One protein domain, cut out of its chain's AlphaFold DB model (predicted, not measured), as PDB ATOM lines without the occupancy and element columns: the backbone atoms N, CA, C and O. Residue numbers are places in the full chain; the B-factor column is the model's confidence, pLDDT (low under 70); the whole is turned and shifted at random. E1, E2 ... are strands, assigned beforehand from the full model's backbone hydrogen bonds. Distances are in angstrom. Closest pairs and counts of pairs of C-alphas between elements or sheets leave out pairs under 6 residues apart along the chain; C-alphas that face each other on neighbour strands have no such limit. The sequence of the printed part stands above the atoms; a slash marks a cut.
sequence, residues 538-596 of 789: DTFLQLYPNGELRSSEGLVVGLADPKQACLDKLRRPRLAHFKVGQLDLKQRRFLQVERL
ATOM      1  N   ASP A 538     -25.411  -4.280  33.863       66.88
ATOM      2  CA  ASP A 538     -26.236  -5.481  33.950       66.88
ATOM      3  C   ASP A 538     -25.714  -6.502  32.926       66.88
ATOM      4  O   ASP A 538     -25.650  -6.237  31.723       66.88
ATOM      5  N   THR A 539     -25.243  -7.656  33.402       77.88
ATOM      6  CA  THR A 539     -24.580  -8.662  32.561       77.88
ATOM      7  C   THR A 539     -24.832 -10.087  33.046       77.88
ATOM      8  O   THR A 539     -25.131 -10.344  34.214       77.88
ATOM      9  N   PHE A 540     -24.715 -11.045  32.129       79.69
ATOM     10  CA  PHE A 540     -24.920 -12.464  32.399       79.69
ATOM     11  C   PHE A 540     -23.575 -13.179  32.502       79.69
ATOM     12  O   PHE A 540     -22.880 -13.370  31.502       79.69
ATOM     13  N   LEU A 541     -23.226 -13.610  33.715       89.56
ATOM     14  CA  LEU A 541     -22.002 -14.363  33.989       89.56
ATOM     15  C   LEU A 541     -22.344 -15.808  34.353       89.56
ATOM     16  O   LEU A 541     -23.390 -16.103  34.936       89.56
ATOM     17  N   GLN A 542     -21.449 -16.727  34.004       91.31
ATOM     18  CA  GLN A 542     -21.503 -18.102  34.479       91.31
ATOM     19  C   GLN A 542     -20.949 -18.142  35.901       91.31
ATOM     20  O   GLN A 542     -19.753 -17.957  36.108       91.31
ATOM     21  N   LEU A 543     -21.822 -18.387  36.873       93.69
ATOM     22  CA  LEU A 543     -21.455 -18.655  38.256       93.69
ATOM     23  C   LEU A 543     -21.078 -20.133  38.392       93.69
ATOM     24  O   LEU A 543     -21.892 -21.010  38.094       93.69
ATOM     25  N   TYR A 544     -19.855 -20.410  38.830       94.75
ATOM     26  CA  TYR A 544     -19.348 -21.759  39.072       94.75
ATOM     27  C   TYR A 544     -19.549 -22.179  40.541       94.75
ATOM     28  O   TYR A 544     -19.639 -21.320  41.418       94.75
ATOM     29  N   PRO A 545     -19.575 -23.495  40.847       93.19
ATOM     30  CA  PRO A 545     -19.731 -23.998  42.220       93.19
ATOM     31  C   PRO A 545     -18.654 -23.514  43.203       93.19
ATOM     32  O   PRO A 545     -18.905 -23.431  44.399       93.19
ATOM     33  N   ASN A 546     -17.460 -23.174  42.707       92.50
ATOM     34  CA  ASN A 546     -16.356 -22.624  43.499       92.50
ATOM     35  C   ASN A 546     -16.426 -21.094  43.692       92.50
ATOM     36  O   ASN A 546     -15.482 -20.499  44.206       92.50
ATOM     37  N   GLY A 547     -17.507 -20.456  43.241       92.75
ATOM     38  CA  GLY A 547     -17.735 -19.016  43.348       92.75
ATOM     39  C   GLY A 547     -17.128 -18.189  42.226       92.75
ATOM     40  O   GLY A 547     -17.364 -16.985  42.182       92.75
ATOM     41  N   GLU A 548     -16.406 -18.789  41.280       94.00
ATOM     42  CA  GLU A 548     -15.927 -18.039  40.122       94.00
ATOM     43  C   GLU A 548     -17.083 -17.551  39.250       94.00
ATOM     44  O   GLU A 548     -17.931 -18.317  38.790       94.00
ATOM     45  N   LEU A 549     -17.061 -16.253  38.977       92.69
ATOM     46  CA  LEU A 549     -17.876 -15.605  37.967       92.69
ATOM     47  C   LEU A 549     -17.058 -15.569  36.684       92.69
ATOM     48  O   LEU A 549     -16.018 -14.909  36.638       92.69
ATOM     49  N   ARG A 550     -17.513 -16.264  35.642       90.38
ATOM     50  CA  ARG A 550     -16.850 -16.277  34.334       90.38
ATOM     51  C   ARG A 550     -17.696 -15.614  33.256       90.38
ATOM     52  O   ARG A 550     -18.918 -15.759  33.236       90.38
ATOM     53  N   SER A 551     -17.045 -14.918  32.327       84.00
ATOM     54  CA  SER A 551     -17.687 -14.463  31.093       84.00
ATOM     55  C   SER A 551     -18.113 -15.660  30.232       84.00
ATOM     56  O   SER A 551     -17.660 -16.790  30.435       84.00
ATOM     57  N   SER A 552     -18.942 -15.419  29.215       71.12
ATOM     58  CA  SER A 552     -19.286 -16.419  28.192       71.12
ATOM     59  C   SER A 552     -18.067 -16.981  27.439       71.12
ATOM     60  O   SER A 552     -18.139 -18.075  26.881       71.12
ATOM     61  N   GLU A 553     -16.942 -16.263  27.457       69.94
ATOM     62  CA  GLU A 553     -15.659 -16.658  26.863       69.94
ATOM     63  C   GLU A 553     -14.799 -17.515  27.814       69.94
ATOM     64  O   GLU A 553     -13.801 -18.104  27.394       69.94
ATOM     65  N   GLY A 554     -15.202 -17.632  29.085       76.62
ATOM     66  CA  GLY A 554     -14.507 -18.395  30.121       76.62
ATOM     67  C   GLY A 554     -13.453 -17.606  30.904       76.62
ATOM     68  O   GLY A 554     -12.728 -18.212  31.691       76.62
ATOM     69  N   LEU A 555     -13.367 -16.283  30.720       73.94
ATOM     70  CA  LEU A 555     -12.503 -15.411  31.522       73.94
ATOM     71  C   LEU A 555     -13.093 -15.260  32.926       73.94
ATOM     72  O   LEU A 555     -14.271 -14.935  33.047       73.94
ATOM     73  N   VAL A 556     -12.296 -15.462  33.978       83.56
ATOM     74  CA  VAL A 556     -12.725 -15.194  35.361       83.56
ATOM     75  C   VAL A 556     -12.775 -13.685  35.569       83.56
ATOM     76  O   VAL A 556     -11.752 -13.013  35.487       83.56
ATOM     77  N   VAL A 557     -13.972 -13.157  35.818       83.19
ATOM     78  CA  VAL A 557     -14.235 -11.721  36.000       83.19
ATOM     79  C   VAL A 557     -14.425 -11.342  37.471       83.19
ATOM     80  O   VAL A 557     -14.258 -10.182  37.838       83.19
ATOM     81  N   GLY A 558     -14.731 -12.307  38.339       86.38
ATOM     82  CA  GLY A 558     -14.851 -12.076  39.776       86.38
ATOM     83  C   GLY A 558     -15.014 -13.360  40.581       86.38
ATOM     84  O   GLY A 558     -15.054 -14.461  40.032       86.38
ATOM     85  N   LEU A 559     -15.128 -13.193  41.896       88.69
ATOM     86  CA  LEU A 559     -15.482 -14.242  42.849       88.69
ATOM     87  C   LEU A 559     -16.734 -13.782  43.599       88.69
ATOM     88  O   LEU A 559     -16.737 -12.696  44.174       88.69
ATOM     89  N   ALA A 560     -17.788 -14.588  43.576       88.56
ATOM     90  CA  ALA A 560     -18.975 -14.392  44.393       88.56
ATOM     91  C   ALA A 560     -18.768 -15.026  45.776       88.56
ATOM     92  O   ALA A 560     -18.231 -16.132  45.875       88.56
ATOM     93  N   ASP A 561     -19.230 -14.358  46.837       87.50
ATOM     94  CA  ASP A 561     -19.271 -14.943  48.183       87.50
ATOM     95  C   ASP A 561     -20.195 -16.181  48.171       87.50
ATOM     96  O   ASP A 561     -21.379 -16.046  47.823       87.50
ATOM     97  N   PRO A 562     -19.700 -17.378  48.558       82.81
ATOM     98  CA  PRO A 562     -20.501 -18.597  48.588       82.81
ATOM     99  C   PRO A 562     -21.816 -18.475  49.353       82.81
ATOM    100  O   PRO A 562     -22.831 -19.028  48.918       82.81
ATOM    101  N   LYS A 563     -21.809 -17.706  50.449       82.62
ATOM    102  CA  LYS A 563     -22.965 -17.527  51.332       82.62
ATOM    103  C   LYS A 563     -24.025 -16.633  50.696       82.62
ATOM    104  O   LYS A 563     -25.208 -16.946  50.767       82.62
ATOM    105  N   GLN A 564     -23.611 -15.552  50.033       80.69
ATOM    106  CA  GLN A 564     -24.535 -14.615  49.381       80.69
ATOM    107  C   GLN A 564     -25.121 -15.198  48.091       80.69
ATOM    108  O   GLN A 564     -26.305 -15.037  47.813       80.69
ATOM    109  N   ALA A 565     -24.317 -15.926  47.310       78.19
ATOM    110  CA  ALA A 565     -24.753 -16.491  46.035       78.19
ATOM    111  C   ALA A 565     -25.481 -17.851  46.155       78.19
ATOM    112  O   ALA A 565     -25.868 -18.420  45.127       78.19
ATOM    113  N   CYS A 566     -25.688 -18.369  47.375       82.69
ATOM    114  CA  CYS A 566     -26.266 -19.694  47.650       82.69
ATOM    115  C   CYS A 566     -25.558 -20.834  46.886       82.69
ATOM    116  O   CYS A 566     -26.210 -21.680  46.261       82.69
ATOM    117  N   LEU A 567     -24.219 -20.849  46.907       84.62
ATOM    118  CA  LEU A 567     -23.423 -21.820  46.142       84.62
ATOM    119  C   LEU A 567     -23.581 -23.265  46.608       84.62
ATOM    120  O   LEU A 567     -23.422 -24.171  45.794       84.62
ATOM    121  N   ASP A 568     -23.968 -23.491  47.863       86.88
ATOM    122  CA  ASP A 568     -24.103 -24.825  48.470       86.88
ATOM    123  C   ASP A 568     -25.067 -25.755  47.701       86.88
ATOM    124  O   ASP A 568     -25.004 -26.979  47.815       86.88
ATOM    125  N   LYS A 569     -25.964 -25.183  46.885       88.06
ATOM    126  CA  LYS A 569     -26.927 -25.914  46.040       88.06
ATOM    127  C   LYS A 569     -26.483 -26.042  44.573       88.06
ATOM    128  O   LYS A 569     -27.153 -26.707  43.779       88.06
ATOM    129  N   LEU A 570     -25.376 -25.414  44.176       89.88
ATOM    130  CA  LEU A 570     -24.948 -25.281  42.785       89.88
ATOM    131  C   LEU A 570     -24.046 -26.455  42.357       89.88
ATOM    132  O   LEU A 570     -22.826 -26.376  42.401       89.88
ATOM    133  N   ARG A 571     -24.632 -27.569  41.893       89.69
ATOM    134  CA  ARG A 571     -23.852 -28.739  41.413       89.69
ATOM    135  C   ARG A 571     -23.201 -28.566  40.030       89.69
ATOM    136  O   ARG A 571     -22.389 -29.396  39.631       89.69
ATOM    137  N   ARG A 572     -23.593 -27.547  39.260       90.06
ATOM    138  CA  ARG A 572     -23.111 -27.261  37.893       90.06
ATOM    139  C   ARG A 572     -23.050 -25.743  37.677       90.06
ATOM    140  O   ARG A 572     -23.810 -25.040  38.341       90.06
ATOM    141  N   PRO A 573     -22.210 -25.232  36.756       89.19
ATOM    142  CA  PRO A 573     -22.186 -23.807  36.440       89.19
ATOM    143  C   PRO A 573     -23.560 -23.320  35.971       89.19
ATOM    144  O   PRO A 573     -24.216 -23.989  35.171       89.19
ATOM    145  N   ARG A 574     -23.993 -22.154  36.454       90.19
ATOM    146  CA  ARG A 574     -25.292 -21.556  36.123       90.19
ATOM    147  C   ARG A 574     -25.088 -20.161  35.549       90.19
ATOM    148  O   ARG A 574     -24.374 -19.355  36.133       90.19
ATOM    149  N   LEU A 575     -25.750 -19.857  34.434       87.25
ATOM    150  CA  LEU A 575     -25.858 -18.477  33.968       87.25
ATOM    151  C   LEU A 575     -26.770 -17.712  34.935       87.25
ATOM    152  O   LEU A 575     -27.920 -18.106  35.141       87.25
ATOM    153  N   ALA A 576     -26.247 -16.657  35.549       84.94
ATOM    154  CA  ALA A 576     -26.987 -15.800  36.465       84.94
ATOM    155  C   ALA A 576     -26.848 -14.334  36.042       84.94
ATOM    156  O   ALA A 576     -25.860 -13.943  35.414       84.94
ATOM    157  N   HIS A 577     -27.881 -13.551  36.347       84.12
ATOM    158  CA  HIS A 577     -27.912 -12.127  36.061       84.12
ATOM    159  C   HIS A 577     -27.222 -11.376  37.198       84.12
ATOM    160  O   HIS A 577     -27.556 -11.563  38.372       84.12
ATOM    161  N   PHE A 578     -26.248 -10.545  36.852       82.31
ATOM    162  CA  PHE A 578     -25.470  -9.776  37.805       82.31
ATOM    163  C   PHE A 578     -25.499  -8.307  37.437       82.31
ATOM    164  O   PHE A 578     -25.145  -7.927  36.322       82.31
ATOM    165  N   LYS A 579     -25.836  -7.491  38.429       77.44
ATOM    166  CA  LYS A 579     -25.552  -6.071  38.426       77.44
ATOM    167  C   LYS A 579     -24.110  -5.906  38.869       77.44
ATOM    168  O   LYS A 579     -23.777  -6.000  40.054       77.44
ATOM    169  N   VAL A 580     -23.228  -5.758  37.892       73.69
ATOM    170  CA  VAL A 580     -21.800  -5.623  38.142       73.69
ATOM    171  C   VAL A 580     -21.502  -4.148  38.398       73.69
ATOM    172  O   VAL A 580     -21.655  -3.291  37.524       73.69
ATOM    173  N   GLY A 581     -21.152  -3.864  39.651       69.50
ATOM    174  CA  GLY A 581     -20.827  -2.540  40.159       69.50
ATOM    175  C   GLY A 581     -19.326  -2.258  40.122       69.50
ATOM    176  O   GLY A 581     -18.618  -2.628  39.186       69.50
ATOM    177  N   GLN A 582     -18.846  -1.560  41.153       59.12
ATOM    178  CA  GLN A 582     -17.487  -1.015  41.240       59.12
ATOM    179  C   GLN A 582     -16.408  -2.067  40.914       59.12
ATOM    180  O   GLN A 582     -16.408  -3.157  41.478       59.12
ATOM    181  N   LEU A 583     -15.465  -1.728  40.031       54.72
ATOM    182  CA  LEU A 583     -14.315  -2.560  39.660       54.72
ATOM    183  C   LEU A 583     -13.050  -2.037  40.354       54.72
ATOM    184  O   LEU A 583     -12.656  -0.895  40.119       54.72
ATOM    185  N   ASP A 584     -12.385  -2.862  41.168       55.78
ATOM    186  CA  ASP A 584     -11.023  -2.570  41.625       55.78
ATOM    187  C   ASP A 584     -10.060  -2.807  40.460       55.78
ATOM    188  O   ASP A 584      -9.732  -3.944  40.105       55.78
ATOM    189  N   LEU A 585      -9.605  -1.707  39.865       46.50
ATOM    190  CA  LEU A 585      -8.668  -1.706  38.746       46.50
ATOM    191  C   LEU A 585      -7.262  -2.180  39.140       46.50
ATOM    192  O   LEU A 585      -6.557  -2.718  38.288       46.50
ATOM    193  N   LYS A 586      -6.859  -2.040  40.414       52.78
ATOM    194  CA  LYS A 586      -5.559  -2.530  40.905       52.78
ATOM    195  C   LYS A 586      -5.561  -4.050  41.034       52.78
ATOM    196  O   LYS A 586      -4.579  -4.692  40.681       52.78
ATOM    197  N   GLN A 587      -6.668  -4.624  41.509       56.62
ATOM    198  CA  GLN A 587      -6.808  -6.074  41.697       56.62
ATOM    199  C   GLN A 587      -7.442  -6.805  40.502       56.62
ATOM    200  O   GLN A 587      -7.449  -8.035  40.483       56.62
ATOM    201  N   ARG A 588      -7.976  -6.069  39.514       53.44
ATOM    202  CA  ARG A 588      -8.788  -6.586  38.394       53.44
ATOM    203  C   ARG A 588      -9.979  -7.435  38.865       53.44
ATOM    204  O   ARG A 588     -10.270  -8.480  38.290       53.44
ATOM    205  N   ARG A 589     -10.653  -6.998  39.933       55.75
ATOM    206  CA  ARG A 589     -11.785  -7.705  40.560       55.75
ATOM    207  C   ARG A 589     -12.954  -6.761  40.766       55.75
ATOM    208  O   ARG A 589     -12.771  -5.662  41.284       55.75
ATOM    209  N   PHE A 590     -14.160  -7.188  40.411       60.19
ATOM    210  CA  PHE A 590     -15.363  -6.453  40.792       60.19
ATOM    211  C   PHE A 590     -15.528  -6.476  42.320       60.19
ATOM    212  O   PHE A 590     -15.632  -7.542  42.920       60.19
ATOM    213  N   LEU A 591     -15.514  -5.290  42.935       56.47
ATOM    214  CA  LEU A 591     -15.718  -5.050  44.370       56.47
ATOM    215  C   LEU A 591     -17.166  -5.293  44.786       56.47
ATOM    216  O   LEU A 591     -17.428  -5.695  45.914       56.47
ATOM    217  N   GLN A 592     -18.100  -5.025  43.875       68.75
ATOM    218  CA  GLN A 592     -19.521  -5.248  44.084       68.75
ATOM    219  C   GLN A 592     -20.076  -6.009  42.885       68.75
ATOM    220  O   GLN A 592     -20.167  -5.472  41.781       68.75
ATOM    221  N   VAL A 593     -20.452  -7.263  43.114       68.69
ATOM    222  CA  VAL A 593     -21.245  -8.052  42.174       68.69
ATOM    223  C   VAL A 593     -22.536  -8.416  42.878       68.69
ATOM    224  O   VAL A 593     -22.565  -9.322  43.707       68.69
ATOM    225  N   GLU A 594     -23.599  -7.686  42.566       75.38
ATOM    226  CA  GLU A 594     -24.907  -7.930  43.152       75.38
ATOM    227  C   GLU A 594     -25.692  -8.852  42.220       75.38
ATOM    228  O   GLU A 594     -25.909  -8.557  41.042       75.38
ATOM    229  N   ARG A 595     -26.071 -10.027  42.725       76.69
ATOM    230  CA  ARG A 595     -26.873 -10.974  41.955       76.69
ATOM    231  C   ARG A 595     -28.305 -10.460  41.884       76.69
ATOM    232  O   ARG A 595     -28.974 -10.341  42.905       76.69
ATOM    233  N   LEU A 596     -28.786 -10.216  40.669       70.50
ATOM    234  CA  LEU A 596     -30.182  -9.883  40.423       70.50
ATOM    235  C   LEU A 596     -30.997 -11.175  40.395       70.50
ATOM    236  O   LEU A 596     -31.351 -11.695  39.335       70.50
TER     237      LEU A 596
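What this domain is: This is residues 538 to 596 of the 789 residues of an uncharacterized protein of Eimeria brunetti (UniProt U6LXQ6). With little regular structure, the domain is one small sheet of five strands, strongly twisted and curled like part of a barrel, with long loops, residues 560 to 573 and 581 to 592, reaching out to its two far ends. The 59 printed residues, 23 in strands E1 to E5, have no named helix; the antiparallel sheet runs E3 E2 E1 E4 E5. The class is all strand; the whole is compact, radius of gyration of the C-alphas 10.6 A, spanning 32 by 24 by 19 A.

Where its parts are: E1, residues 538 to 543, begins at C-alpha 538 (-26.236, -5.481, 33.950) and measures 14.7 A. E2 is residues 548 to 550, E3 556 to 559. E4, residues 574 to 580, measures 16.4 A. E5, residues 593 to 595, ends at C-alpha 595 (-26.873, -10.974, 41.955).

How they stand to each other: Within hydrogen-bond range are N 542 and O 550, 2.8 A, in hairpin E1 and E2; N 549 and O 558, 2.9 A, in hairpin E2 and E3; N 539 and O 578, 2.9 A, between antiparallel E1 and E4; and N 579 and O 594, 2.8 A, in hairpin E4 and E5. E1 E2 E3 form a meander, each strand the antiparallel neighbour of the one before; with E4, neighbour of E1, they form a Greek key.

The domain as a whole: The printed part has no cut. The links E3 to E4 and E4 to E5 are long. Residues 538, 553 and 581 to 593 have pLDDT under 70.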